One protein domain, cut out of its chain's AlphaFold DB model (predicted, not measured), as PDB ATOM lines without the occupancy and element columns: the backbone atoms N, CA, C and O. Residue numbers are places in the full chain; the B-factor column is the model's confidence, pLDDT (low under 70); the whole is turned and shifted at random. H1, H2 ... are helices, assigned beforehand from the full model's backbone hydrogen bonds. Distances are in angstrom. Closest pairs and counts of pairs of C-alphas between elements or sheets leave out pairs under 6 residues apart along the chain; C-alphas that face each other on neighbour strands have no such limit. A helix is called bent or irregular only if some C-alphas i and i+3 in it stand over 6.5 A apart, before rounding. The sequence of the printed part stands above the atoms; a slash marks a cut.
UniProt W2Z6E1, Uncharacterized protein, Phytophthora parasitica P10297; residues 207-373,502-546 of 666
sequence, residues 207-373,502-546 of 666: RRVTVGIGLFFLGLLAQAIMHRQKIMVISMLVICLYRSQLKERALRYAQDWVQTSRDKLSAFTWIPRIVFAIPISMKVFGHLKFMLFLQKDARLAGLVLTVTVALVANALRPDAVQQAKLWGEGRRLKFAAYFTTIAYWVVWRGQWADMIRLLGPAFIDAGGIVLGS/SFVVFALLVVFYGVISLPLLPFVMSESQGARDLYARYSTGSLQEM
ATOM      1  N   ARG A 207     222.323 179.005 209.623       82.94
ATOM      2  CA  ARG A 207     222.194 178.236 210.873       82.94
ATOM      3  C   ARG A 207     221.410 178.978 211.957       82.94
ATOM      4  O   ARG A 207     220.579 178.371 212.624       82.94
ATOM      5  N   ARG A 208     221.648 180.283 212.143       81.38
ATOM      6  CA  ARG A 208     220.918 181.092 213.137       81.38
ATOM      7  C   ARG A 208     219.436 181.211 212.797       81.38
ATOM      8  O   ARG A 208     218.604 181.051 213.682       81.38
ATOM      9  N   VAL A 209     219.100 181.449 211.531       80.69
ATOM     10  CA  VAL A 209     217.712 181.563 211.069       80.69
ATOM     11  C   VAL A 209     217.004 180.216 211.192       80.69
ATOM     12  O   VAL A 209     215.927 180.158 211.779       80.69
ATOM     13  N   THR A 210     217.636 179.121 210.757       78.56
ATOM     14  CA  THR A 210     217.088 177.764 210.900       78.56
ATOM     15  C   THR A 210     216.849 177.405 212.367       78.56
ATOM     16  O   THR A 210     215.780 176.909 212.713       78.56
ATOM     17  N   VAL A 211     217.809 177.697 213.254       83.62
ATOM     18  CA  VAL A 211     217.667 177.463 214.700       83.62
ATOM     19  C   VAL A 211     216.568 178.347 215.289       83.62
ATOM     20  O   VAL A 211     215.747 177.855 216.056       83.62
ATOM     21  N   GLY A 212     216.503 179.627 214.923       79.69
ATOM     22  CA  GLY A 212     215.477 180.554 215.403       79.69
ATOM     23  C   GLY A 212     214.061 180.139 214.995       79.69
ATOM     24  O   GLY A 212     213.160 180.105 215.833       79.69
ATOM     25  N   ILE A 213     213.878 179.747 213.732       77.19
ATOM     26  CA  ILE A 213     212.617 179.203 213.208       77.19
ATOM     27  C   ILE A 213     212.293 177.855 213.866       77.19
ATOM     28  O   ILE A 213     211.152 177.619 214.261       77.19
ATOM     29  N   GLY A 214     213.289 176.986 214.051       77.75
ATOM     30  CA  GLY A 214     213.129 175.712 214.752       77.75
ATOM     31  C   GLY A 214     212.654 175.892 216.196       77.75
ATOM     32  O   GLY A 214     211.705 175.234 216.618       77.75
ATOM     33  N   LEU A 215     213.246 176.835 216.935       83.31
ATOM     34  CA  LEU A 215     212.819 177.200 218.290       83.31
ATOM     35  C   LEU A 215     211.400 177.774 218.303       83.31
ATOM     36  O   LEU A 215     210.611 177.429 219.181       83.31
ATOM     37  N   PHE A 216     211.035 178.590 217.312       79.94
ATOM     38  CA  PHE A 216     209.667 179.081 217.172       79.94
ATOM     39  C   PHE A 216     208.661 177.936 216.999       79.94
ATOM     40  O   PHE A 216     207.680 177.868 217.741       79.94
ATOM     41  N   PHE A 217     208.921 176.996 216.083       78.19
ATOM     42  CA  PHE A 217     208.050 175.835 215.883       78.19
ATOM     43  C   PHE A 217     208.013 174.912 217.100       78.19
ATOM     44  O   PHE A 217     206.947 174.408 217.438       78.19
ATOM     45  N   LEU A 218     209.133 174.734 217.800       80.62
ATOM     46  CA  LEU A 218     209.180 173.961 219.040       80.62
ATOM     47  C   LEU A 218     208.363 174.632 220.156       80.62
ATOM     48  O   LEU A 218     207.652 173.957 220.900       80.62
ATOM     49  N   GLY A 219     208.398 175.965 220.231       78.44
ATOM     50  CA  GLY A 219     207.560 176.754 221.130       78.44
ATOM     51  C   GLY A 219     206.069 176.637 220.803       78.44
ATOM     52  O   GLY A 219     205.257 176.389 221.698       78.44
ATOM     53  N   LEU A 220     205.712 176.724 219.516       77.38
ATOM     54  CA  LEU A 220     204.349 176.472 219.042       77.38
ATOM     55  C   LEU A 220     203.903 175.037 219.330       77.38
ATOM     56  O   LEU A 220     202.766 174.844 219.750       77.38
ATOM     57  N   LEU A 221     204.778 174.045 219.164       77.00
ATOM     58  CA  LEU A 221     204.495 172.638 219.449       77.00
ATOM     59  C   LEU A 221     204.255 172.407 220.948       77.00
ATOM     60  O   LEU A 221     203.286 171.750 221.321       77.00
ATOM     61  N   ALA A 222     205.072 172.995 221.822       76.25
ATOM     62  CA  ALA A 222     204.854 172.938 223.268       76.25
ATOM     63  C   ALA A 222     203.511 173.584 223.657       76.25
ATOM     64  O   ALA A 222     202.737 173.025 224.439       76.25
ATOM     65  N   GLN A 223     203.181 174.727 223.050       76.19
ATOM     66  CA  GLN A 223     201.887 175.383 223.242       76.19
ATOM     67  C   GLN A 223     200.726 174.569 222.640       76.19
ATOM     68  O   GLN A 223     199.618 174.575 223.186       76.19
ATOM     69  N   ALA A 224     200.986 173.819 221.566       70.50
ATOM     70  CA  ALA A 224     200.034 172.940 220.907       70.50
ATOM     71  C   ALA A 224     199.651 171.739 221.773       70.50
ATOM     72  O   ALA A 224     198.466 171.443 221.934       70.50
ATOM     73  N   ILE A 225     200.653 171.096 222.376       72.56
ATOM     74  CA  ILE A 225     200.483 169.979 223.312       72.56
ATOM     75  C   ILE A 225     199.642 170.428 224.515       72.56
ATOM     76  O   ILE A 225     198.718 169.726 224.930       72.56
ATOM     77  N   MET A 226     199.892 171.638 225.025       68.88
ATOM     78  CA  MET A 226     199.164 172.207 226.164       68.88
ATOM     79  C   MET A 226     197.709 172.579 225.856       68.88
ATOM     80  O   MET A 226     196.838 172.460 226.718       68.88
ATOM     81  N   HIS A 227     197.426 173.029 224.634       70.25
ATOM     82  CA  HIS A 227     196.086 173.403 224.187       70.25
ATOM     83  C   HIS A 227     195.506 172.387 223.198       70.25
ATOM     84  O   HIS A 227     194.834 172.776 222.240       70.25
ATOM     85  N   ARG A 228     195.722 171.087 223.458       69.06
ATOM     86  CA  ARG A 228     195.329 169.955 222.599       69.06
ATOM     87  C   ARG A 228     193.935 170.107 221.976       69.06
ATOM     88  O   ARG A 228     193.783 169.883 220.783       69.06
ATOM     89  N   GLN A 229     192.939 170.568 222.739       64.50
ATOM     90  CA  GLN A 229     191.575 170.785 222.232       64.50
ATOM     91  C   GLN A 229     191.435 172.002 221.300       64.50
ATOM     92  O   GLN A 229     190.763 171.911 220.278       64.50
ATOM     93  N   LYS A 230     192.107 173.124 221.586       66.25
ATOM     94  CA  LYS A 230     192.060 174.321 220.723       66.25
ATOM     95  C   LYS A 230     192.826 174.100 219.420       66.25
ATOM     96  O   LYS A 230     192.391 174.557 218.373       66.25
ATOM     97  N   ILE A 231     193.936 173.364 219.472       64.69
ATOM     98  CA  ILE A 231     194.738 173.029 218.289       64.69
ATOM     99  C   ILE A 231     194.068 171.941 217.463       64.69
ATOM    100  O   ILE A 231     194.164 171.992 216.247       64.69
ATOM    101  N   MET A 232     193.342 170.998 218.065       64.81
ATOM    102  CA  MET A 232     192.512 170.073 217.292       64.81
ATOM    103  C   MET A 232     191.461 170.843 216.478       64.81
ATOM    104  O   MET A 232     191.305 170.581 215.298       64.81
ATOM    105  N   VAL A 233     190.831 171.870 217.058       64.50
ATOM    106  CA  VAL A 233     189.885 172.744 216.339       64.50
ATOM    107  C   VAL A 233     190.583 173.596 215.272       64.50
ATOM    108  O   VAL A 233     190.091 173.677 214.152       64.50
ATOM    109  N   ILE A 234     191.745 174.188 215.570       63.56
ATOM    110  CA  ILE A 234     192.512 174.993 214.602       63.56
ATOM    111  C   ILE A 234     193.084 174.120 213.479       63.56
ATOM    112  O   ILE A 234     193.017 174.514 212.327       63.56
ATOM    113  N   SER A 235     193.608 172.932 213.773       61.53
ATOM    114  CA  SER A 235     194.114 171.985 212.770       61.53
ATOM    115  C   SER A 235     192.983 171.384 211.950       61.53
ATOM    116  O   SER A 235     193.145 171.239 210.751       61.53
ATOM    117  N   MET A 236     191.814 171.130 212.536       61.19
ATOM    118  CA  MET A 236     190.618 170.723 211.802       61.19
ATOM    119  C   MET A 236     190.092 171.864 210.917       61.19
ATOM    120  O   MET A 236     189.730 171.611 209.775       61.19
ATOM    121  N   LEU A 237     190.157 173.122 211.368       59.22
ATOM    122  CA  LEU A 237     189.904 174.312 210.543       59.22
ATOM    123  C   LEU A 237     190.949 174.483 209.436       59.22
ATOM    124  O   LEU A 237     190.569 174.755 208.309       59.22
ATOM    125  N   VAL A 238     192.242 174.291 209.714       61.09
ATOM    126  CA  VAL A 238     193.342 174.401 208.740       61.09
ATOM    127  C   VAL A 238     193.299 173.258 207.733       61.09
ATOM    128  O   VAL A 238     193.499 173.503 206.556       61.09
ATOM    129  N   ILE A 239     192.977 172.033 208.146       64.56
ATOM    130  CA  ILE A 239     192.767 170.881 207.261       64.56
ATOM    131  C   ILE A 239     191.491 171.084 206.436       64.56
ATOM    132  O   ILE A 239     191.512 170.826 205.237       64.56
ATOM    133  N   CYS A 240     190.413 171.631 207.010       56.53
ATOM    134  CA  CYS A 240     189.238 172.064 206.246       56.53
ATOM    135  C   CYS A 240     189.562 173.211 205.275       56.53
ATOM    136  O   CYS A 240     189.048 173.214 204.162       56.53
ATOM    137  N   LEU A 241     190.436 174.152 205.643       55.75
ATOM    138  CA  LEU A 241     190.894 175.260 204.797       55.75
ATOM    139  C   LEU A 241     191.879 174.805 203.711       55.75
ATOM    140  O   LEU A 241     191.881 175.378 202.629       55.75
ATOM    141  N   TYR A 242     192.690 173.781 203.984       53.62
ATOM    142  CA  TYR A 242     193.662 173.188 203.062       53.62
ATOM    143  C   TYR A 242     192.983 172.246 202.062       53.62
ATOM    144  O   TYR A 242     193.380 172.185 200.903       53.62
ATOM    145  N   ARG A 243     191.948 171.520 202.511       57.66
ATOM    146  CA  ARG A 243     191.111 170.646 201.674       57.66
ATOM    147  C   ARG A 243     190.037 171.428 200.914       57.66
ATOM    148  O   ARG A 243     189.630 171.011 199.834       57.66
ATOM    149  N   SER A 244     189.594 172.568 201.446       57.31
ATOM    150  CA  SER A 244     188.910 173.596 200.664       57.31
ATOM    151  C   SER A 244     189.900 174.112 199.627       57.31
ATOM    152  O   SER A 244     191.062 174.341 199.943       57.31
ATOM    153  N   GLN A 245     189.465 174.306 198.385       56.56
ATOM    154  CA  GLN A 245     190.275 174.754 197.243       56.56
ATOM    155  C   GLN A 245     190.909 176.153 197.416       56.56
ATOM    156  O   GLN A 245     191.256 176.811 196.444       56.56
ATOM    157  N   LEU A 246     191.052 176.641 198.645       53.34
ATOM    158  CA  LEU A 246     191.619 177.914 199.035       53.34
ATOM    159  C   LEU A 246     193.112 178.006 198.751       53.34
ATOM    160  O   LEU A 246     193.553 179.099 198.465       53.34
ATOM    161  N   LYS A 247     193.890 176.914 198.747       49.94
ATOM    162  CA  LYS A 247     195.287 176.974 198.268       49.94
ATOM    163  C   LYS A 247     195.330 177.316 196.782       49.94
ATOM    164  O   LYS A 247     196.080 178.185 196.370       49.94
ATOM    165  N   GLU A 248     194.483 176.670 195.993       57.44
ATOM    166  CA  GLU A 248     194.369 176.902 194.554       57.44
ATOM    167  C   GLU A 248     193.682 178.231 194.235       57.44
ATOM    168  O   GLU A 248     194.026 178.871 193.252       57.44
ATOM    169  N   ARG A 249     192.719 178.675 195.051       57.84
ATOM    170  CA  ARG A 249     192.106 180.004 194.936       57.84
ATOM    171  C   ARG A 249     193.005 181.094 195.475       57.84
ATOM    172  O   ARG A 249     192.938 182.165 194.930       57.84
ATOM    173  N   ALA A 250     193.830 180.864 196.490       50.16
ATOM    174  CA  ALA A 250     194.795 181.837 196.991       50.16
ATOM    175  C   ALA A 250     196.008 181.910 196.073       50.16
ATOM    176  O   ALA A 250     196.544 182.989 195.906       50.16
ATOM    177  N   LEU A 251     196.418 180.803 195.444       49.12
ATOM    178  CA  LEU A 251     197.446 180.811 194.408       49.12
ATOM    179  C   LEU A 251     196.912 181.468 193.134       49.12
ATOM    180  O   LEU A 251     197.590 182.339 192.613       49.12
ATOM    181  N   ARG A 252     195.682 181.147 192.699       60.38
ATOM    182  CA  ARG A 252     195.011 181.859 191.599       60.38
ATOM    183  C   ARG A 252     194.730 183.311 191.943       60.38
ATOM    184  O   ARG A 252     194.995 184.154 191.123       60.38
ATOM    185  N   TYR A 253     194.303 183.628 193.160       52.75
ATOM    186  CA  TYR A 253     194.087 185.000 193.617       52.75
ATOM    187  C   TYR A 253     195.403 185.736 193.795       52.75
ATOM    188  O   TYR A 253     195.432 186.921 193.554       52.75
ATOM    189  N   ALA A 254     196.498 185.084 194.187       48.16
ATOM    190  CA  ALA A 254     197.820 185.698 194.228       48.16
ATOM    191  C   ALA A 254     198.390 185.871 192.817       48.16
ATOM    192  O   ALA A 254     199.044 186.869 192.564       48.16
ATOM    193  N   GLN A 255     198.140 184.944 191.893       52.22
ATOM    194  CA  GLN A 255     198.525 185.063 190.485       52.22
ATOM    195  C   GLN A 255     197.701 186.147 189.785       52.22
ATOM    196  O   GLN A 255     198.293 187.042 189.189       52.22
ATOM    197  N   ASP A 256     196.380 186.137 189.962       50.69
ATOM    198  CA  ASP A 256     195.444 187.167 189.519       50.69
ATOM    199  C   ASP A 256     195.778 188.491 190.185       50.69
ATOM    200  O   ASP A 256     195.888 189.478 189.486       50.69
ATOM    201  N   TRP A 257     196.020 188.555 191.493       50.44
ATOM    202  CA  TRP A 257     196.452 189.773 192.184       50.44
ATOM    203  C   TRP A 257     197.817 190.230 191.671       50.44
ATOM    204  O   TRP A 257     197.980 191.403 191.413       50.44
ATOM    205  N   VAL A 258     198.791 189.365 191.394       48.94
ATOM    206  CA  VAL A 258     200.059 189.808 190.782       48.94
ATOM    207  C   VAL A 258     199.855 190.316 189.342       48.94
ATOM    208  O   VAL A 258     200.580 191.213 188.907       48.94
ATOM    209  N   GLN A 259     198.873 189.786 188.609       51.88
ATOM    210  CA  GLN A 259     198.536 190.205 187.243       51.88
ATOM    211  C   GLN A 259     197.583 191.419 187.180       51.88
ATOM    212  O   GLN A 259     197.646 192.182 186.221       51.88
ATOM    213  N   THR A 260     196.741 191.639 188.194       45.16
ATOM    214  CA  THR A 260     195.683 192.674 188.250       45.16
ATOM    215  C   THR A 260     195.908 193.743 189.320       45.16
ATOM    216  O   THR A 260     195.225 194.769 189.301       45.16
ATOM    217  N   SER A 261     196.849 193.539 190.248       43.47
ATOM    218  CA  SER A 261     197.204 194.507 191.291       43.47
ATOM    219  C   SER A 261     197.759 195.757 190.638       43.47
ATOM    220  O   SER A 261     198.741 195.725 189.897       43.47
ATOM    221  N   ARG A 262     197.083 196.857 190.960       48.97
ATOM    222  CA  ARG A 262     197.342 198.212 190.485       48.97
ATOM    223  C   ARG A 262     198.452 198.919 191.269       48.97
ATOM    224  O   ARG A 262     198.806 200.020 190.891       48.97
ATOM    225  N   ASP A 263     198.987 198.274 192.314       52.53
ATOM    226  CA  ASP A 263     200.124 198.742 193.112       52.53
ATOM    227  C   ASP A 263     201.002 197.552 193.524       52.53
ATOM    228  O   ASP A 263     200.854 196.982 194.616       52.53
ATOM    229  N   LYS A 264     201.941 197.158 192.662       54.53
ATOM    230  CA  LYS A 264     202.866 196.045 192.951       54.53
ATOM    231  C   LYS A 264     203.840 196.377 194.088       54.53
ATOM    232  O   LYS A 264     204.212 195.483 194.850       54.53
ATOM    233  N   LEU A 265     204.175 197.658 194.275       55.19
ATOM    234  CA  LEU A 265     205.005 198.125 195.391       55.19
ATOM    235  C   LEU A 265     204.253 198.217 196.728       55.19
ATOM    236  O   LEU A 265     204.892 198.163 197.778       55.19
ATOM    237  N   SER A 266     202.915 198.287 196.739       53.22
ATOM    238  CA  SER A 266     202.163 198.398 198.001       53.22
ATOM    239  C   SER A 266     202.378 197.183 198.903       53.22
ATOM    240  O   SER A 266     202.595 197.348 200.099       53.22
ATOM    241  N   ALA A 267     202.430 195.962 198.364       53.72
ATOM    242  CA  ALA A 267     202.740 194.768 199.157       53.72
ATOM    243  C   ALA A 267     204.174 194.772 199.696       53.72
ATOM    244  O   ALA A 267     204.412 194.306 200.812       53.72
ATOM    245  N   PHE A 268     205.108 195.371 198.956       54.16
ATOM    246  CA  PHE A 268     206.469 195.593 199.429       54.16
ATOM    247  C   PHE A 268     206.509 196.544 200.636       54.16
ATOM    248  O   PHE A 268     207.370 196.383 201.490       54.16
ATOM    249  N   THR A 269     205.540 197.457 200.800       57.00
ATOM    250  CA  THR A 269     205.457 198.310 202.006       57.00
ATOM    251  C   THR A 269     205.101 197.530 203.279       57.00
ATOM    252  O   THR A 269     205.544 197.887 204.373       57.00
ATOM    253  N   TRP A 270     204.326 196.441 203.168       60.03
ATOM    254  CA  TRP A 270     203.882 195.649 204.324       60.03
ATOM    255  C   TRP A 270     204.911 194.611 204.765       60.03
ATOM    256  O   TRP A 270     205.015 194.325 205.958       60.03
ATOM    257  N   ILE A 271     205.680 194.060 203.824       60.50
ATOM    258  CA  ILE A 271     206.617 192.961 204.090       60.50
ATOM    259  C   ILE A 271     207.648 193.339 205.172       60.50
ATOM    260  O   ILE A 271     207.713 192.622 206.171       60.50
ATOM    261  N   PRO A 272     208.380 194.469 205.091       61.19
ATOM    262  CA  PRO A 272     209.303 194.879 206.146       61.19
ATOM    263  C   PRO A 272     208.596 195.074 207.490       61.19
ATOM    264  O   PRO A 272     209.090 194.623 208.522       61.19
ATOM    265  N   ARG A 273     207.401 195.684 207.491       67.25
ATOM    266  CA  ARG A 273     206.630 195.954 208.718       67.25
ATOM    267  C   ARG A 273     206.299 194.659 209.455       67.25
ATOM    268  O   ARG A 273     206.487 194.579 210.665       67.25
ATOM    269  N   ILE A 274     205.858 193.639 208.725       67.81
ATOM    270  CA  ILE A 274     205.508 192.332 209.284       67.81
ATOM    271  C   ILE A 274     206.770 191.573 209.712       67.81
ATOM    272  O   ILE A 274     206.837 191.082 210.839       67.81
ATOM    273  N   VAL A 275     207.794 191.526 208.855       68.00
ATOM    274  CA  VAL A 275     209.044 190.796 209.117       68.00
ATOM    275  C   VAL A 275     209.767 191.331 210.357       68.00
ATOM    276  O   VAL A 275     210.269 190.533 211.143       68.00
ATOM    277  N   PHE A 276     209.780 192.648 210.589       69.50
ATOM    278  CA  PHE A 276     210.401 193.228 211.788       69.50
ATOM    279  C   PHE A 276     209.503 193.189 213.024       69.50
ATOM    280  O   PHE A 276     210.013 193.030 214.136       69.50
ATOM    281  N   ALA A 277     208.183 193.309 212.862       72.88
ATOM    282  CA  ALA A 277     207.262 193.226 213.989       72.88
ATOM    283  C   ALA A 277     207.261 191.825 214.616       72.88
ATOM    284  O   ALA A 277     207.260 191.722 215.839       72.88
ATOM    285  N   ILE A 278     207.336 190.755 213.812       76.38
ATOM    286  CA  ILE A 278     207.240 189.369 214.301       76.38
ATOM    287  C   ILE A 278     208.282 189.054 215.400       76.38
ATOM    288  O   ILE A 278     207.860 188.672 216.496       76.38
ATOM    289  N   PRO A 279     209.605 189.250 215.210       77.00
ATOM    290  CA  PRO A 279     210.596 188.972 216.254       77.00
ATOM    291  C   PRO A 279     210.422 189.835 217.509       77.00
ATOM    292  O   PRO A 279     210.605 189.348 218.628       77.00
ATOM    293  N   ILE A 280     210.042 191.108 217.345       80.69
ATOM    294  CA  ILE A 280     209.811 192.032 218.466       80.69
ATOM    295  C   ILE A 280     208.599 191.563 219.279       80.69
ATOM    296  O   ILE A 280     208.685 191.423 220.500       80.69
ATOM    297  N   SER A 281     207.491 191.247 218.606       78.94
ATOM    298  CA  SER A 281     206.284 190.707 219.226       78.94
ATOM    299  C   SER A 281     206.549 189.372 219.917       78.94
ATOM    300  O   SER A 281     206.084 189.179 221.039       78.94
ATOM    301  N   MET A 282     207.344 188.479 219.315       78.44
ATOM    302  CA  MET A 282     207.749 187.210 219.935       78.44
ATOM    303  C   MET A 282     208.508 187.430 221.252       78.44
ATOM    304  O   MET A 282     208.174 186.804 222.259       78.44
ATOM    305  N   LYS A 283     209.471 188.361 221.276       82.00
ATOM    306  CA  LYS A 283     210.266 188.701 222.470       82.00
ATOM    307  C   LYS A 283     209.407 189.295 223.593       82.00
ATOM    308  O   LYS A 283     209.554 188.927 224.759       82.00
ATOM    309  N   VAL A 284     208.497 190.212 223.254       84.25
ATOM    310  CA  VAL A 284     207.578 190.835 224.224       84.25
ATOM    311  C   VAL A 284     206.579 189.807 224.758       84.25
ATOM    312  O   VAL A 284     206.374 189.723 225.968       84.25
ATOM    313  N   PHE A 285     205.999 188.980 223.885       83.06
ATOM    314  CA  PHE A 285     205.027 187.956 224.265       83.06
ATOM    315  C   PHE A 285     205.634 186.870 225.158       83.06
ATOM    316  O   PHE A 285     205.049 186.530 226.191       83.06
ATOM    317  N   GLY A 286     206.812 186.350 224.796       81.56
ATOM    318  CA  GLY A 286     207.525 185.356 225.598       81.56
ATOM    319  C   GLY A 286     207.845 185.886 226.996       81.56
ATOM    320  O   GLY A 286     207.528 185.238 227.994       81.56
ATOM    321  N   HIS A 287     208.351 187.120 227.079       84.38
ATOM    322  CA  HIS A 287     208.673 187.757 228.354       84.38
ATOM    323  C   HIS A 287     207.424 188.055 229.208       84.38
ATOM    324  O   HIS A 287     207.425 187.798 230.413       84.38
ATOM    325  N   LEU A 288     206.327 188.518 228.602       85.75
ATOM    326  CA  LEU A 288     205.055 188.730 229.299       85.75
ATOM    327  C   LEU A 288     204.525 187.425 229.911       85.75
ATOM    328  O   LEU A 288     204.143 187.387 231.082       85.75
ATOM    329  N   LYS A 289     204.526 186.336 229.134       82.81
ATOM    330  CA  LYS A 289     204.080 185.018 229.603       82.81
ATOM    331  C   LYS A 289     204.972 184.463 230.706       82.81
ATOM    332  O   LYS A 289     204.447 183.867 231.644       82.81
ATOM    333  N   PHE A 290     206.281 184.684 230.620       86.56
ATOM    334  CA  PHE A 290     207.216 184.318 231.678       86.56
ATOM    335  C   PHE A 290     206.907 185.046 232.992       86.56
ATOM    336  O   PHE A 290     206.798 184.409 234.037       86.56
ATOM    337  N   MET A 291     206.661 186.358 232.940       86.62
ATOM    338  CA  MET A 291     206.322 187.139 234.135       86.62
ATOM    339  C   MET A 291     204.990 186.706 234.760       86.62
ATOM    340  O   MET A 291     204.911 186.534 235.975       86.62
ATOM    341  N   LEU A 292     203.969 186.433 233.941       84.62
ATOM    342  CA  LEU A 292     202.699 185.870 234.420       84.62
ATOM    343  C   LEU A 292     202.862 184.463 235.024       84.62
ATOM    344  O   LEU A 292     202.087 184.071 235.893       84.62
ATOM    345  N   PHE A 293     203.846 183.682 234.568       83.94
ATOM    346  CA  PHE A 293     204.153 182.375 235.148       83.94
ATOM    347  C   PHE A 293     204.816 182.508 236.523       83.94
ATOM    348  O   PHE A 293     204.385 181.838 237.459       83.94
ATOM    349  N   LEU A 294     205.796 183.407 236.670       85.00
ATOM    350  CA  LEU A 294     206.469 183.658 237.952       85.00
ATOM    351  C   LEU A 294     205.495 184.106 239.048       85.00
ATOM    352  O   LEU A 294     205.657 183.726 240.203       85.00
ATOM    353  N   GLN A 295     204.457 184.866 238.691       82.38
ATOM    354  CA  GLN A 295     203.451 185.348 239.643       82.38
ATOM    355  C   GLN A 295     202.590 184.242 240.269       82.38
ATOM    356  O   GLN A 295     201.972 184.480 241.303       82.38
ATOM    357  N   LYS A 296     202.553 183.034 239.691       83.12
ATOM    358  CA  LYS A 296     201.779 181.921 240.261       83.12
ATOM    359  C   LYS A 296     202.360 181.407 241.577       83.12
ATOM    360  O   LYS A 296     201.600 180.943 242.418       83.12
ATOM    361  N   ASP A 297     203.678 181.511 241.755       83.94
ATOM    362  CA  ASP A 297     204.393 181.029 242.937       83.94
ATOM    363  C   ASP A 297     205.300 182.120 243.518       83.94
ATOM    364  O   ASP A 297     206.399 182.383 243.025       83.94
ATOM    365  N   ALA A 298     204.892 182.707 244.648       85.31
ATOM    366  CA  ALA A 298     205.635 183.791 245.298       85.31
ATOM    367  C   ALA A 298     207.070 183.400 245.714       85.31
ATOM    368  O   ALA A 298     207.981 184.224 245.663       85.31
ATOM    369  N   ARG A 299     207.301 182.133 246.093       87.19
ATOM    370  CA  ARG A 299     208.636 181.631 246.479       87.19
ATOM    371  C   ARG A 299     209.598 181.588 245.293       87.19
ATOM    372  O   ARG A 299     210.753 181.982 245.420       87.19
ATOM    373  N   LEU A 300     209.103 181.142 244.142       87.38
ATOM    374  CA  LEU A 300     209.860 181.125 242.896       87.38
ATOM    375  C   LEU A 300     210.160 182.552 242.431       87.38
ATOM    376  O   LEU A 300     211.303 182.855 242.103       87.38
ATOM    377  N   ALA A 301     209.157 183.434 242.460       86.69
ATOM    378  CA  ALA A 301     209.344 184.850 242.159       86.69
ATOM    379  C   ALA A 301     210.423 185.483 243.056       86.69
ATOM    380  O   ALA A 301     211.286 186.200 242.555       86.69
ATOM    381  N   GLY A 302     210.420 185.164 244.355       88.44
ATOM    382  CA  GLY A 302     211.448 185.597 245.303       88.44
ATOM    383  C   GLY A 302     212.851 185.095 244.947       88.44
ATOM    384  O   GLY A 302     213.781 185.891 244.918       88.44
ATOM    385  N   LEU A 303     213.009 183.808 244.612       88.31
ATOM    386  CA  LEU A 303     214.303 183.233 244.207       88.31
ATOM    387  C   LEU A 303     214.839 183.836 242.903       88.31
ATOM    388  O   LEU A 303     216.026 184.132 242.783       88.31
ATOM    389  N   VAL A 304     213.973 184.039 241.911       89.94
ATOM    390  CA  VAL A 304     214.375 184.675 240.651       89.94
ATOM    391  C   VAL A 304     214.766 186.132 240.898       89.94
ATOM    392  O   VAL A 304     215.774 186.592 240.359       89.94
ATOM    393  N   LEU A 305     214.024 186.848 241.748       91.75
ATOM    394  CA  LEU A 305     214.344 188.219 242.135       91.75
ATOM    395  C   LEU A 305     215.706 188.304 242.838       91.75
ATOM    396  O   LEU A 305     216.519 189.140 242.460       91.75
ATOM    397  N   THR A 306     216.003 187.435 243.807       90.94
ATOM    398  CA  THR A 306     217.290 187.484 244.523       90.94
ATOM    399  C   THR A 306     218.471 187.208 243.598       90.94
ATOM    400  O   THR A 306     219.453 187.949 243.631       90.94
ATOM    401  N   VAL A 307     218.367 186.202 242.724       89.81
ATOM    402  CA  VAL A 307     219.436 185.872 241.770       89.81
ATOM    403  C   VAL A 307     219.642 187.000 240.757       89.81
ATOM    404  O   VAL A 307     220.776 187.394 240.493       89.81
ATOM    405  N   THR A 308     218.563 187.558 240.204       88.19
ATOM    406  CA  THR A 308     218.670 188.641 239.214       88.19
ATOM    407  C   THR A 308     219.164 189.949 239.829       88.19
ATOM    408  O   THR A 308     220.011 190.607 239.228       88.19
ATOM    409  N   VAL A 309     218.730 190.299 241.046       90.94
ATOM    410  CA  VAL A 309     219.267 191.449 241.797       90.94
ATOM    411  C   VAL A 309     220.753 191.264 242.079       90.94
ATOM    412  O   VAL A 309     221.520 192.198 241.861       90.94
ATOM    413  N   ALA A 310     221.185 190.075 242.506       88.00
ATOM    414  CA  ALA A 310     222.595 189.804 242.777       88.00
ATOM    415  C   ALA A 310     223.467 189.966 241.520       88.00
ATOM    416  O   ALA A 310     224.527 190.589 241.585       88.00
ATOM    417  N   LEU A 311     223.008 189.468 240.366       86.19
ATOM    418  CA  LEU A 311     223.720 189.607 239.091       86.19
ATOM    419  C   LEU A 311     223.814 191.068 238.631       86.19
ATOM    420  O   LEU A 311     224.893 191.516 238.248       86.19
ATOM    421  N   VAL A 312     222.718 191.829 238.716       85.50
ATOM    422  CA  VAL A 312     222.706 193.255 238.346       85.50
ATOM    423  C   VAL A 312     223.558 194.084 239.311       85.50
ATOM    424  O   VAL A 312     224.353 194.912 238.872       85.50
ATOM    425  N   ALA A 313     223.463 193.834 240.620       85.31
ATOM    426  CA  ALA A 313     224.275 194.516 241.626       85.31
ATOM    427  C   ALA A 313     225.774 194.237 241.442       85.31
ATOM    428  O   ALA A 313     226.590 195.136 241.622       85.31
ATOM    429  N   ASN A 314     226.142 193.015 241.045       83.69
ATOM    430  CA  ASN A 314     227.527 192.666 240.744       83.69
ATOM    431  C   ASN A 314     228.037 193.346 239.461       83.69
ATOM    432  O   ASN A 314     229.197 193.742 239.398       83.69
ATOM    433  N   ALA A 315     227.174 193.530 238.459       81.00
ATOM    434  CA  ALA A 315     227.516 194.221 237.216       81.00
ATOM    435  C   ALA A 315     227.702 195.740 237.389       81.00
ATOM    436  O   ALA A 315     228.468 196.351 236.646       81.00
ATOM    437  N   LEU A 316     227.020 196.345 238.369       80.00
ATOM    438  CA  LEU A 316     227.113 197.775 238.693       80.00
ATOM    439  C   LEU A 316     228.351 198.138 239.530       80.00
ATOM    440  O   LEU A 316     228.592 199.321 239.770       80.00
ATOM    441  N   ARG A 317     229.133 197.153 239.989       81.06
ATOM    442  CA  ARG A 317     230.358 197.423 240.752       81.06
ATOM    443  C   ARG A 317     231.422 198.078 239.856       81.06
ATOM    444  O   ARG A 317     231.616 197.621 238.729       81.06
ATOM    445  N   PRO A 318     232.145 199.101 240.351       68.81
ATOM    446  CA  PRO A 318     233.170 199.798 239.571       68.81
ATOM    447  C   PRO A 318     234.308 198.860 239.123       68.81
ATOM    448  O   PRO A 318     234.737 198.946 237.975       68.81
ATOM    449  N   ASP A 319     234.682 197.883 239.959       66.19
ATOM    450  CA  ASP A 319     235.754 196.902 239.693       66.19
ATOM    451  C   ASP A 319     235.256 195.601 239.031       66.19
ATOM    452  O   ASP A 319     235.894 194.549 239.105       66.19
ATOM    453  N   ALA A 320     234.067 195.621 238.423       65.94
ATOM    454  CA  ALA A 320     233.474 194.428 237.835       65.94
ATOM    455  C   ALA A 320     234.305 193.903 236.647       65.94
ATOM    456  O   ALA A 320     234.479 194.588 235.635       65.94
ATOM    457  N   VAL A 321     234.741 192.641 236.751       69.25
ATOM    458  CA  VAL A 321     235.354 191.863 235.659       69.25
ATOM    459  C   VAL A 321     234.461 191.939 234.414       69.25
ATOM    460  O   VAL A 321     233.237 191.868 234.529       69.25
ATOM    461  N   GLN A 322     235.043 192.032 233.212       73.56
ATOM    462  CA  GLN A 322     234.314 192.160 231.933       73.56
ATOM    463  C   GLN A 322     233.168 191.137 231.777       73.56
ATOM    464  O   GLN A 322     232.105 191.440 231.236       73.56
ATOM    465  N   GLN A 323     233.348 189.927 232.314       65.06
ATOM    466  CA  GLN A 323     232.310 188.898 232.379       65.06
ATOM    467  C   GLN A 323     231.119 189.304 233.261       65.06
ATOM    468  O   GLN A 323     229.981 189.123 232.838       65.06
ATOM    469  N   ALA A 324     231.336 189.890 234.440       66.38
ATOM    470  CA  ALA A 324     230.262 190.340 235.329       66.38
ATOM    471  C   ALA A 324     229.391 191.434 234.687       66.38
ATOM    472  O   ALA A 324     228.170 191.391 234.830       66.38
ATOM    473  N   LYS A 325     229.984 192.339 233.894       69.50
ATOM    474  CA  LYS A 325     229.233 193.334 233.104       69.50
ATOM    475  C   LYS A 325     228.330 192.673 232.055       69.50
ATOM    476  O   LYS A 325     227.152 193.004 231.973       69.50
ATOM    477  N   LEU A 326     228.837 191.665 231.338       70.75
ATOM    478  CA  LEU A 326     228.064 190.905 230.342       70.75
ATOM    479  C   LEU A 326     226.883 190.128 230.953       70.75
ATOM    480  O   LEU A 326     225.844 189.981 230.314       70.75
ATOM    481  N   TRP A 327     227.024 189.601 232.175       69.38
ATOM    482  CA  TRP A 327     225.934 188.903 232.879       69.38
ATOM    483  C   TRP A 327     224.871 189.857 233.446       69.38
ATOM    484  O   TRP A 327     223.740 189.429 233.680       69.38
ATOM    485  N   GLY A 328     225.211 191.138 233.608       61.28
ATOM    486  CA  GLY A 328     224.272 192.210 233.937       61.28
ATOM    487  C   GLY A 328     223.450 192.719 232.752       61.28
ATOM    488  O   GLY A 328     222.487 193.452 232.969       61.28
ATOM    489  N   GLU A 329     223.780 192.336 231.514       73.06
ATOM    490  CA  GLU A 329     223.006 192.707 230.328       73.06
ATOM    491  C   GLU A 329     221.707 191.895 230.217       73.06
ATOM    492  O   GLU A 329     221.683 190.668 230.379       73.06
ATOM    493  N   GLY A 330     220.618 192.571 229.836       68.88
ATOM    494  CA  GLY A 330     219.260 192.016 229.839       68.88
ATOM    495  C   GLY A 330     219.079 190.696 229.076       68.88
ATOM    496  O   GLY A 330     218.221 189.894 229.440       68.88
ATOM    497  N   ARG A 331     219.903 190.398 228.056       75.81
ATOM    498  CA  ARG A 331     219.837 189.116 227.322       75.81
ATOM    499  C   ARG A 331     220.293 187.932 228.178       75.81
ATOM    500  O   ARG A 331     219.600 186.920 228.224       75.81
ATOM    501  N   ARG A 332     221.440 188.042 228.858       79.31
ATOM    502  CA  ARG A 332     222.003 186.958 229.687       79.31
ATOM    503  C   ARG A 332     221.309 186.861 231.040       79.31
ATOM    504  O   ARG A 332     221.116 185.759 231.548       79.31
ATOM    505  N   LEU A 333     220.832 187.992 231.554       84.56
ATOM    506  CA  LEU A 333     219.998 188.039 232.749       84.56
ATOM    507  C   LEU A 333     218.712 187.210 232.581       84.56
ATOM    508  O   LEU A 333     218.328 186.467 233.484       84.56
ATOM    509  N   LYS A 334     218.080 187.263 231.399       83.62
ATOM    510  CA  LYS A 334     216.920 186.415 231.074       83.62
ATOM    511  C   LYS A 334     217.265 184.930 231.096       83.62
ATOM    512  O   LYS A 334     216.516 184.152 231.678       83.62
ATOM    513  N   PHE A 335     218.402 184.531 230.521       83.94
ATOM    514  CA  PHE A 335     218.855 183.137 230.575       83.94
ATOM    515  C   PHE A 335     219.031 182.649 232.015       83.94
ATOM    516  O   PHE A 335     218.552 181.565 232.346       83.94
ATOM    517  N   ALA A 336     219.643 183.461 232.882       85.38
ATOM    518  CA  ALA A 336     219.786 183.127 234.296       85.38
ATOM    519  C   ALA A 336     218.421 182.942 234.984       85.38
ATOM    520  O   ALA A 336     218.238 181.986 235.732       85.38
ATOM    521  N   ALA A 337     217.441 183.799 234.685       87.50
ATOM    522  CA  ALA A 337     216.094 183.696 235.245       87.50
ATOM    523  C   ALA A 337     215.306 182.471 234.745       87.50
ATOM    524  O   ALA A 337     214.628 181.812 235.534       87.50
ATOM    525  N   TYR A 338     215.403 182.117 233.460       87.56
ATOM    526  CA  TYR A 338     214.799 180.878 232.959       87.56
ATOM    527  C   TYR A 338     215.474 179.645 233.568       87.56
ATOM    528  O   TYR A 338     214.782 178.713 233.974       87.56
ATOM    529  N   PHE A 339     216.804 179.650 233.690       87.81
ATOM    530  CA  PHE A 339     217.554 178.538 234.270       87.81
ATOM    531  C   PHE A 339     217.192 178.297 235.739       87.81
ATOM    532  O   PHE A 339     216.893 177.166 236.115       87.81
ATOM    533  N   THR A 340     217.143 179.349 236.561       87.31
ATOM    534  CA  THR A 340     216.729 179.230 237.969       87.31
ATOM    535  C   THR A 340     215.292 178.738 238.097       87.31
ATOM    536  O   THR A 340     214.995 177.914 238.961       87.31
ATOM    537  N   THR A 341     214.413 179.170 237.191       86.62
ATOM    538  CA  THR A 341     213.028 178.697 237.144       86.62
ATOM    539  C   THR A 341     212.948 177.207 236.804       86.62
ATOM    540  O   THR A 341     212.231 176.463 237.473       86.62
ATOM    541  N   ILE A 342     213.705 176.746 235.805       85.75
ATOM    542  CA  ILE A 342     213.762 175.327 235.425       85.75
ATOM    543  C   ILE A 342     214.351 174.494 236.566       85.75
ATOM    544  O   ILE A 342     213.775 173.468 236.918       85.75
ATOM    545  N   ALA A 343     215.444 174.949 237.183       85.50
ATOM    546  CA  ALA A 343     216.070 174.261 238.307       85.50
ATOM    547  C   ALA A 343     215.092 174.095 239.482       85.50
ATOM    548  O   ALA A 343     214.962 172.999 240.023       85.50
ATOM    549  N   TYR A 344     214.328 175.136 239.824       87.19
ATOM    550  CA  TYR A 344     213.304 175.050 240.866       87.19
ATOM    551  C   TYR A 344     212.204 174.026 240.529       87.19
ATOM    552  O   TYR A 344     211.837 173.198 241.361       87.19
ATOM    553  N   TRP A 345     211.685 174.018 239.303       82.75
ATOM    554  CA  TRP A 345     210.582 173.118 238.948       82.75
ATOM    555  C   TRP A 345     211.006 171.660 238.747       82.75
ATOM    556  O   TRP A 345     210.301 170.749 239.186       82.75
ATOM    557  N   VAL A 346     212.159 171.437 238.113       79.81
ATOM    558  CA  VAL A 346     212.673 170.100 237.790       79.81
ATOM    559  C   VAL A 346     213.338 169.459 239.003       79.81
ATOM    560  O   VAL A 346     213.009 168.327 239.343       79.81
ATOM    561  N   VAL A 347     214.249 170.178 239.664       79.50
ATOM    562  CA  VAL A 347     215.090 169.609 240.730       79.50
ATOM    563  C   VAL A 347     214.387 169.663 242.082       79.50
ATOM    564  O   VAL A 347     214.484 168.717 242.853       79.50
ATOM    565  N   TRP A 348     213.661 170.748 242.377       79.62
ATOM    566  CA  TRP A 348     213.083 170.955 243.710       79.62
ATOM    567  C   TRP A 348     211.625 170.493 243.835       79.62
ATOM    568  O   TRP A 348     211.236 169.937 244.859       79.62
ATOM    569  N   ARG A 349     210.790 170.722 242.813       79.75
ATOM    570  CA  ARG A 349     209.354 170.368 242.837       79.75
ATOM    571  C   ARG A 349     209.026 169.017 242.196       79.75
ATOM    572  O   ARG A 349     207.973 168.467 242.504       79.75
ATOM    573  N   GLY A 350     209.868 168.508 241.292       77.75
ATOM    574  CA  GLY A 350     209.631 167.252 240.564       77.75
ATOM    575  C   GLY A 350     208.406 167.271 239.631       77.75
ATOM    576  O   GLY A 350     207.924 166.218 239.217       77.75
ATOM    577  N   GLN A 351     207.871 168.452 239.302       79.50
ATOM    578  CA  GLN A 351     206.624 168.616 238.543       79.50
ATOM    579  C   GLN A 351     206.907 168.949 237.068       79.50
ATOM    580  O   GLN A 351     206.955 170.108 236.659       79.50
ATOM    581  N   TRP A 352     207.052 167.908 236.243       74.50
ATOM    582  CA  TRP A 352     207.368 168.025 234.810       74.50
ATOM    583  C   TRP A 352     206.250 168.653 233.959       74.50
ATOM    584  O   TRP A 352     206.524 169.283 232.939       74.50
ATOM    585  N   ALA A 353     204.986 168.529 234.373       71.62
ATOM    586  CA  ALA A 353     203.848 169.043 233.605       71.62
ATOM    587  C   ALA A 353     203.814 170.582 233.534       71.62
ATOM    588  O   ALA A 353     203.481 171.155 232.495       71.62
ATOM    589  N   ASP A 354     204.194 171.263 234.616       73.25
ATOM    590  CA  ASP A 354     204.260 172.726 234.654       73.25
ATOM    591  C   ASP A 354     205.527 173.273 233.977       73.25
ATOM    592  O   ASP A 354     205.507 174.383 233.443       73.25
ATOM    593  N   MET A 355     206.587 172.465 233.870       72.69
ATOM    594  CA  MET A 355     207.778 172.787 233.076       72.69
ATOM    595  C   MET A 355     207.449 172.905 231.579       72.69
ATOM    596  O   MET A 355     207.875 173.862 230.932       72.69
ATOM    597  N   ILE A 356     206.590 172.030 231.040       73.12
ATOM    598  CA  ILE A 356     206.129 172.103 229.637       73.12
ATOM    599  C   ILE A 356     205.373 173.421 229.359       73.12
ATOM    600  O   ILE A 356     205.465 173.972 228.259       73.12
ATOM    601  N   ARG A 357     204.683 173.985 230.365       76.50
ATOM    602  CA  ARG A 357     203.984 175.283 230.253       76.50
ATOM    603  C   ARG A 357     204.939 176.471 230.147       76.50
ATOM    604  O   ARG A 357     204.590 177.463 229.510       76.50
ATOM    605  N   LEU A 358     206.112 176.376 230.769       81.12
ATOM    606  CA  LEU A 358     207.169 177.386 230.707       81.12
ATOM    607  C   LEU A 358     207.996 177.272 229.418       81.12
ATOM    608  O   LEU A 358     208.452 178.279 228.875       81.12
ATOM    609  N   LEU A 359     208.163 176.047 228.920       80.56
ATOM    610  CA  LEU A 359     209.040 175.728 227.802       80.56
ATOM    611  C   LEU A 359     208.594 176.390 226.484       80.56
ATOM    612  O   LEU A 359     209.428 176.898 225.739       80.56
ATOM    613  N   GLY A 360     207.282 176.464 226.227       79.81
ATOM    614  CA  GLY A 360     206.727 177.139 225.045       79.81
ATOM    615  C   GLY A 360     207.116 178.625 224.951       79.81
ATOM    616  O   GLY A 360     207.783 179.015 223.991       79.81
ATOM    617  N   PRO A 361     206.764 179.460 225.949       82.81
ATOM    618  CA  PRO A 361     207.185 180.862 226.008       82.81
ATOM    619  C   PRO A 361     208.704 181.063 225.973       82.81
ATOM    620  O   PRO A 361     209.171 181.986 225.307       82.81
ATOM    621  N   ALA A 362     209.470 180.193 226.642       84.19
ATOM    622  CA  ALA A 362     210.931 180.265 226.654       84.19
ATOM    623  C   ALA A 362     211.529 180.033 225.257       84.19
ATOM    624  O   ALA A 362     212.410 180.783 224.837       84.19
ATOM    625  N   PHE A 363     211.025 179.052 224.503       83.81
ATOM    626  CA  PHE A 363     211.467 178.810 223.128       83.81
ATOM    627  C   PHE A 363     211.043 179.917 222.157       83.81
ATOM    628  O   PHE A 363     211.816 180.254 221.264       83.81
ATOM    629  N   ILE A 364     209.873 180.534 222.352       83.38
ATOM    630  CA  ILE A 364     209.434 181.684 221.545       83.38
ATOM    631  C   ILE A 364     210.330 182.911 221.801       83.38
ATOM    632  O   ILE A 364     210.766 183.548 220.840       83.38
ATOM    633  N   ASP A 365     210.653 183.223 223.063       83.94
ATOM    634  CA  ASP A 365     211.573 184.322 223.418       83.94
ATOM    635  C   ASP A 365     212.989 184.036 222.884       83.94
ATOM    636  O   ASP A 365     213.599 184.887 222.236       83.94
ATOM    637  N   ALA A 366     213.486 182.804 223.059       83.75
ATOM    638  CA  ALA A 366     214.784 182.378 222.534       83.75
ATOM    639  C   ALA A 366     214.844 182.457 220.998       83.75
ATOM    640  O   ALA A 366     215.811 182.989 220.456       83.75
ATOM    641  N   GLY A 367     213.799 182.006 220.298       80.25
ATOM    642  CA  GLY A 367     213.682 182.125 218.844       80.25
ATOM    643  C   GLY A 367     213.715 183.582 218.381       80.25
ATOM    644  O   GLY A 367     214.449 183.913 217.453       80.25
ATOM    645  N   GLY A 368     213.010 184.479 219.083       80.38
ATOM    646  CA  GLY A 368     213.036 185.918 218.809       80.38
ATOM    647  C   GLY A 368     214.418 186.551 219.015       80.38
ATOM    648  O   GLY A 368     214.850 187.369 218.202       80.38
ATOM    649  N   ILE A 369     215.151 186.147 220.060       82.00
ATOM    650  CA  ILE A 369     216.524 186.617 220.320       82.00
ATOM    651  C   ILE A 369     217.491 186.124 219.240       82.00
ATOM    652  O   ILE A 369     218.314 186.905 218.766       82.00
ATOM    653  N   VAL A 370     217.396 184.850 218.845       82.25
ATOM    654  CA  VAL A 370     218.272 184.255 217.826       82.25
ATOM    655  C   VAL A 370     218.017 184.893 216.458       82.25
ATOM    656  O   VAL A 370     218.973 185.310 215.804       82.25
ATOM    657  N   LEU A 371     216.752 185.061 216.058       77.00
ATOM    658  CA  LEU A 371     216.390 185.749 214.811       77.00
ATOM    659  C   LEU A 371     216.806 187.224 214.819       77.00
ATOM    660  O   LEU A 371     217.266 187.740 213.808       77.00
ATOM    661  N   GLY A 372     216.724 187.894 215.970       72.00
ATOM    662  CA  GLY A 372     217.217 189.261 216.141       72.00
ATOM    663  C   GLY A 372     218.744 189.391 216.228       72.00
ATOM    664  O   GLY A 372     219.236 190.504 216.401       72.00
ATOM    665  N   SER A 373     219.494 188.284 216.161       76.06
ATOM    666  CA  SER A 373     220.962 188.255 216.288       76.06
ATOM    667  C   SER A 373     221.707 188.011 214.974       76.06
ATOM    668  O   SER A 373     222.925 187.821 214.999       76.06
ATOM    669  N   SER A 502     211.504 195.070 228.477       88.25
ATOM    670  CA  SER A 502     211.095 194.915 229.879       88.25
ATOM    671  C   SER A 502     210.207 196.068 230.344       88.25
ATOM    672  O   SER A 502     209.250 195.841 231.080       88.25
ATOM    673  N   PHE A 503     210.449 197.281 229.838       88.88
ATOM    674  CA  PHE A 503     209.576 198.439 230.053       88.88
ATOM    675  C   PHE A 503     208.204 198.251 229.397       88.88
ATOM    676  O   PHE A 503     207.181 198.549 230.009       88.88
ATOM    677  N   VAL A 504     208.171 197.706 228.176       88.62
ATOM    678  CA  VAL A 504     206.911 197.414 227.474       88.62
ATOM    679  C   VAL A 504     206.104 196.362 228.232       88.62
ATOM    680  O   VAL A 504     204.913 196.547 228.458       88.62
ATOM    681  N   VAL A 505     206.746 195.285 228.692       87.56
ATOM    682  CA  VAL A 505     206.080 194.253 229.502       87.56
ATOM    683  C   VAL A 505     205.589 194.818 230.835       87.56
ATOM    684  O   VAL A 505     204.478 194.491 231.245       87.56
ATOM    685  N   PHE A 506     206.364 195.691 231.486       88.31
ATOM    686  CA  PHE A 506     205.943 196.370 232.714       88.31
ATOM    687  C   PHE A 506     204.672 197.193 232.479       88.31
ATOM    688  O   PHE A 506     203.691 197.022 233.200       88.31
ATOM    689  N   ALA A 507     204.651 198.011 231.423       86.81
ATOM    690  CA  ALA A 507     203.478 198.793 231.046       86.81
ATOM    691  C   ALA A 507     202.266 197.901 230.731       86.81
ATOM    692  O   ALA A 507     201.173 198.158 231.227       86.81
ATOM    693  N   LEU A 508     202.450 196.814 229.972       87.06
ATOM    694  CA  LEU A 508     201.372 195.872 229.650       87.06
ATOM    695  C   LEU A 508     200.801 195.184 230.901       87.06
ATOM    696  O   LEU A 508     199.587 195.028 231.008       87.06
ATOM    697  N   LEU A 509     201.650 194.786 231.853       86.56
ATOM    698  CA  LEU A 509     201.212 194.165 233.109       86.56
ATOM    699  C   LEU A 509     200.434 195.142 233.994       86.56
ATOM    700  O   LEU A 509     199.407 194.766 234.557       86.56
ATOM    701  N   VAL A 510     200.882 196.395 234.081       86.19
ATOM    702  CA  VAL A 510     200.186 197.431 234.853       86.19
ATOM    703  C   VAL A 510     198.847 197.789 234.205       86.19
ATOM    704  O   VAL A 510     197.834 197.805 234.893       86.19
ATOM    705  N   VAL A 511     198.816 198.016 232.888       85.50
ATOM    706  CA  VAL A 511     197.615 198.484 232.175       85.50
ATOM    707  C   VAL A 511     196.557 197.390 232.024       85.50
ATOM    708  O   VAL A 511     195.385 197.643 232.280       85.50
ATOM    709  N   PHE A 512     196.939 196.180 231.600       82.06
ATOM    710  CA  PHE A 512     195.965 195.129 231.264       82.06
ATOM    711  C   PHE A 512     195.666 194.168 232.413       82.06
ATOM    712  O   PHE A 512     194.587 193.581 232.441       82.06
ATOM    713  N   TYR A 513     196.609 193.980 233.340       81.12
ATOM    714  CA  TYR A 513     196.460 193.028 234.445       81.12
ATOM    715  C   TYR A 513     196.383 193.705 235.817       81.12
ATOM    716  O   TYR A 513     195.955 193.060 236.769       81.12
ATOM    717  N   GLY A 514     196.773 194.981 235.940       80.81
ATOM    718  CA  GLY A 514     196.783 195.699 237.217       80.81
ATOM    719  C   GLY A 514     197.817 195.175 238.222       80.81
ATOM    720  O   GLY A 514     197.676 195.428 239.416       80.81
ATOM    721  N   VAL A 515     198.840 194.428 237.777       79.62
ATOM    722  CA  VAL A 515     199.808 193.767 238.672       79.62
ATOM    723  C   VAL A 515     201.220 194.316 238.478       79.62
ATOM    724  O   VAL A 515     201.759 194.308 237.372       79.62
ATOM    725  N   ILE A 516     201.866 194.705 239.581       81.31
ATOM    726  CA  ILE A 516     203.285 195.082 239.613       81.31
ATOM    727  C   ILE A 516     204.128 193.823 239.861       81.31
ATOM    728  O   ILE A 516     204.118 193.250 240.949       81.31
ATOM    729  N   SER A 517     204.875 193.375 238.847       80.50
ATOM    730  CA  SER A 517     205.784 192.227 238.971       80.50
ATOM    731  C   SER A 517     207.122 192.652 239.588       80.50
ATOM    732  O   SER A 517     207.963 193.224 238.896       80.50
ATOM    733  N   LEU A 518     207.353 192.353 240.873       84.62
ATOM    734  CA  LEU A 518     208.637 192.633 241.541       84.62
ATOM    735  C   LEU A 518     209.856 192.005 240.826       84.62
ATOM    736  O   LEU A 518     210.849 192.714 240.655       84.62
ATOM    737  N   PRO A 519     209.804 190.750 240.321       85.19
ATOM    738  CA  PRO A 519     210.904 190.152 239.556       85.19
ATOM    739  C   PRO A 519     211.265 190.883 238.258       85.19
ATOM    740  O   PRO A 519     212.303 190.586 237.681       85.19
ATOM    741  N   LEU A 520     210.437 191.821 237.782       86.12
ATOM    742  CA  LEU A 520     210.699 192.594 236.566       86.12
ATOM    743  C   LEU A 520     211.635 193.793 236.816       86.12
ATOM    744  O   LEU A 520     212.295 194.257 235.888       86.12
ATOM    745  N   LEU A 521     211.739 194.273 238.062       87.31
ATOM    746  CA  LEU A 521     212.530 195.459 238.416       87.31
ATOM    747  C   LEU A 521     214.026 195.345 238.057       87.31
ATOM    748  O   LEU A 521     214.560 196.305 237.497       87.31
ATOM    749  N   PRO A 522     214.716 194.207 238.279       86.44
ATOM    750  CA  PRO A 522     216.119 194.060 237.879       86.44
ATOM    751  C   PRO A 522     216.320 194.129 236.360       86.44
ATOM    752  O   PRO A 522     217.321 194.668 235.894       86.44
ATOM    753  N   PHE A 523     215.353 193.643 235.576       86.81
ATOM    754  CA  PHE A 523     215.400 193.721 234.113       86.81
ATOM    755  C   PHE A 523     215.206 195.152 233.612       86.81
ATOM    756  O   PHE A 523     215.926 195.596 232.721       86.81
ATOM    757  N   VAL A 524     214.278 195.895 234.221       87.62
ATOM    758  CA  VAL A 524     214.070 197.324 233.940       87.62
ATOM    759  C   VAL A 524     215.328 198.130 234.279       87.62
ATOM    760  O   VAL A 524     215.744 198.981 233.496       87.62
ATOM    761  N   MET A 525     215.986 197.822 235.402       86.88
ATOM    762  CA  MET A 525     217.242 198.470 235.789       86.88
ATOM    763  C   MET A 525     218.389 198.154 234.825       86.88
ATOM    764  O   MET A 525     219.109 199.068 234.429       86.88
ATOM    765  N   SER A 526     218.519 196.901 234.383       85.56
ATOM    766  CA  SER A 526     219.499 196.498 233.363       85.56
ATOM    767  C   SER A 526     219.293 197.239 232.030       85.56
ATOM    768  O   SER A 526     220.245 197.735 231.435       85.56
ATOM    769  N   GLU A 527     218.043 197.393 231.581       86.75
ATOM    770  CA  GLU A 527     217.710 198.068 230.314       86.75
ATOM    771  C   GLU A 527     217.666 199.606 230.416       86.75
ATOM    772  O   GLU A 527     217.541 200.291 229.396       86.75
ATOM    773  N   SER A 528     217.790 200.173 231.621       84.56
ATOM    774  CA  SER A 528     217.686 201.620 231.861       84.56
ATOM    775  C   SER A 528     218.772 202.434 231.149       84.56
ATOM    776  O   SER A 528     218.513 203.553 230.706       84.56
ATOM    777  N   GLN A 529     219.970 201.864 230.978       82.75
ATOM    778  CA  GLN A 529     221.053 202.495 230.218       82.75
ATOM    779  C   GLN A 529     220.679 202.646 228.737       82.75
ATOM    780  O   GLN A 529     220.875 203.713 228.159       82.75
ATOM    781  N   GLY A 530     220.053 201.621 228.145       81.25
ATOM    782  CA  GLY A 530     219.566 201.666 226.764       81.25
ATOM    783  C   GLY A 530     218.409 202.649 226.569       81.25
ATOM    784  O   GLY A 530     218.344 203.326 225.546       81.25
ATOM    785  N   ALA A 531     217.532 202.787 227.569       85.69
ATOM    786  CA  ALA A 531     216.464 203.786 227.549       85.69
ATOM    787  C   ALA A 531     217.013 205.224 227.616       85.69
ATOM    788  O   ALA A 531     216.507 206.103 226.920       85.69
ATOM    789  N   ARG A 532     218.071 205.462 228.409       87.44
ATOM    790  CA  ARG A 532     218.752 206.767 228.480       87.44
ATOM    791  C   ARG A 532     219.448 207.134 227.171       87.44
ATOM    792  O   ARG A 532     219.302 208.271 226.740       87.44
ATOM    793  N   ASP A 533     220.148 206.193 226.533       86.12
ATOM    794  CA  ASP A 533     220.740 206.401 225.197       86.12
ATOM    795  C   ASP A 533     219.655 206.770 224.176       86.12
ATOM    796  O   ASP A 533     219.771 207.767 223.468       86.12
ATOM    797  N   LEU A 534     218.539 206.033 224.160       85.69
ATOM    798  CA  LEU A 534     217.426 206.333 223.259       85.69
ATOM    799  C   LEU A 534     216.827 207.727 223.515       85.69
ATOM    800  O   LEU A 534     216.557 208.461 222.566       85.69
ATOM    801  N   TYR A 535     216.642 208.103 224.784       86.75
ATOM    802  CA  TYR A 535     216.139 209.424 225.156       86.75
ATOM    803  C   TYR A 535     217.107 210.539 224.751       86.75
ATOM    804  O   TYR A 535     216.664 211.542 224.202       86.75
ATOM    805  N   ALA A 536     218.416 210.348 224.941       87.50
ATOM    806  CA  ALA A 536     219.436 211.309 224.526       87.50
ATOM    807  C   ALA A 536     219.436 211.523 223.002       87.50
ATOM    808  O   ALA A 536     219.515 212.653 222.516       87.50
ATOM    809  N   ARG A 537     219.285 210.443 222.224       84.81
ATOM    810  CA  ARG A 537     219.173 210.538 220.761       84.81
ATOM    811  C   ARG A 537     217.862 211.192 220.309       84.81
ATOM    812  O   ARG A 537     217.839 211.892 219.300       84.81
ATOM    813  N   TYR A 538     216.774 210.997 221.055       84.38
ATOM    814  CA  TYR A 538     215.510 211.694 220.810       84.38
ATOM    815  C   TYR A 538     215.618 213.192 221.135       84.38
ATOM    816  O   TYR A 538     215.219 214.022 220.327       84.38
ATOM    817  N   SER A 539     216.217 213.553 222.276       83.38
ATOM    818  CA  SER A 539     216.371 214.951 222.702       83.38
ATOM    819  C   SER A 539     217.322 215.760 221.822       83.38
ATOM    820  O   SER A 539     217.188 216.973 221.738       83.38
ATOM    821  N   THR A 540     218.281 215.100 221.170       83.62
ATOM    822  CA  THR A 540     219.204 215.729 220.208       83.62
ATOM    823  C   THR A 540     218.577 215.952 218.829       83.62
ATOM    824  O   THR A 540     219.241 216.491 217.956       83.62
ATOM    825  N   GLY A 541     217.326 215.533 218.599       80.88
ATOM    826  CA  GLY A 541     216.636 215.690 217.311       80.88
ATOM    827  C   GLY A 541     217.049 214.680 216.234       80.88
ATOM    828  O   GLY A 541     216.344 214.545 215.236       80.88
ATOM    829  N   SER A 542     218.105 213.888 216.459       77.38
ATOM    830  CA  SER A 542     218.633 212.929 215.472       77.38
ATOM    831  C   SER A 542     217.610 211.887 214.996       77.38
ATOM    832  O   SER A 542     217.617 211.495 213.834       77.38
ATOM    833  N   LEU A 543     216.681 211.458 215.864       76.56
ATOM    834  CA  LEU A 543     215.607 210.526 215.483       76.56
ATOM    835  C   LEU A 543     214.440 211.207 214.755       76.56
ATOM    836  O   LEU A 543     213.615 210.517 214.163       76.56
ATOM    837  N   GLN A 544     214.330 212.533 214.821       75.50
ATOM    838  CA  GLN A 544     213.229 213.278 214.211       75.50
ATOM    839  C   GLN A 544     213.474 213.534 212.719       75.50
ATOM    840  O   GLN A 544     212.512 213.559 211.944       75.50
ATOM    841  N   GLU A 545     214.744 213.652 212.330       77.31
ATOM    842  CA  GLU A 545     215.207 213.747 210.939       77.31
ATOM    843  C   GLU A 545     215.081 212.413 210.185       77.31
ATOM    844  O   GLU A 545     214.887 212.407 208.975       77.31
ATOM    845  N   MET A 546     215.106 211.287 210.905       77.94
ATOM    846  CA  MET A 546     215.012 209.946 210.327       77.94
ATOM    847  C   MET A 546     213.587 209.546 209.923       77.94
ATOM    848  O   MET A 546     212.585 209.890 210.565       77.94
TER     849      MET A 546
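Overview. This is residues 207 to 373 and 502 to 546 of the 666 residues of an uncharacterized protein of Phytophthora parasitica P10297 (UniProt W2Z6E1). The longest helix, H4, runs from a wide, open frame into a body of helices, where its residues 279 to 293 pack on H8, H1 also packs on H8, and H7, H5, H10a and H9 continue the body. H2, H3 and the first part of H4 make the frame, of which residues 233 to 275 stick out; residues 536 to 542, of H10b, H11 and their link, stick out elsewhere. The printed part has 212 residues with eleven named helices, H1 to H11 in chain order, and no named strand: the class is all helix. It is loose, with a radius of gyration of the C-alphas of 21.3 A and spans of 64 by 53 by 38 A.

Along the chain. Find C-alpha 264 at (202.866, 196.045, 192.951); from there H4 runs 46.8 A to residue 294, with a kink of 29 degrees near residue 278, and is only just irregular, C-alphas 269 and 272 being 6.6 A apart. Before it look for H1, residues 207 to 226, 28.3 A long from C-alpha 207 at (222.194, 178.236, 210.873), then H2, 228 to 243, and H3, 246 to 260. After it come H5, 298 to 315, 25.6 A; H6, 322 to 327; H7, 330 to 348, 26.0 A; H8, 352 to 371, 28.2 A, with a kink of 31 degrees near residue 359; and H9, 502 to 513. H10, 518 to 539, was assigned as one helix by its hydrogen bonds but is bent, C-alphas 526 and 529 being 6.9 A apart; its arms are H10a, 518 to 526, irregular with C-alphas 519 and 522 6.7 A apart, and H10b, 529 to 539. H11, 542 to 545, ends at C-alpha 545 (215.207, 213.747, 210.939).

Arrangement. Look first at Gly 286 and Pro 361, the closest C-alphas of H4 and H8, 4.5 A apart; the helices touch, opposite ways, at 37 degrees, only just a steep tilt. H1 touches H8 at Gly 219 and Gly 360, their closest C-alphas, 4.0 A apart. H7 and H8 form a hairpin, closest at C-alphas 346 and 352, 6.4 A. H5 touches H10a at C-alphas 305 and 519, their closest, 4.7 A, the same way at a shallow tilt of 17 degrees. H5 and H6, and H9 and H10a, are hairpins too. H9 touches H4, about perpendicular at 75 degrees, closest at C-alphas 505 and 288, 5.6 A. H3 touches no helix. Every O i to N i+4 pair is within hydrogen-bond range in H1, H2, H3, H5, H6, H9 and H10b; the counts are 21 of 27 in H4, 14 of 15 in H7, 13 of 16 in H8 and 3 of 5 in H10a, and H11 is too short for such a pair.

Size, cuts and confidence. The C-alphas farthest apart, of Gln 245 and Asp 319, are 66.0 A apart. Residues 374 to 501 are not printed, and C-alphas 373 and 502 stand 18.1 A apart across this cut. Of the links printed whole, H5 to H6 is short and the others are tight. The model's mean pLDDT over the printed part is 75.8; look for values under 70 at residues 228 to 276, among others.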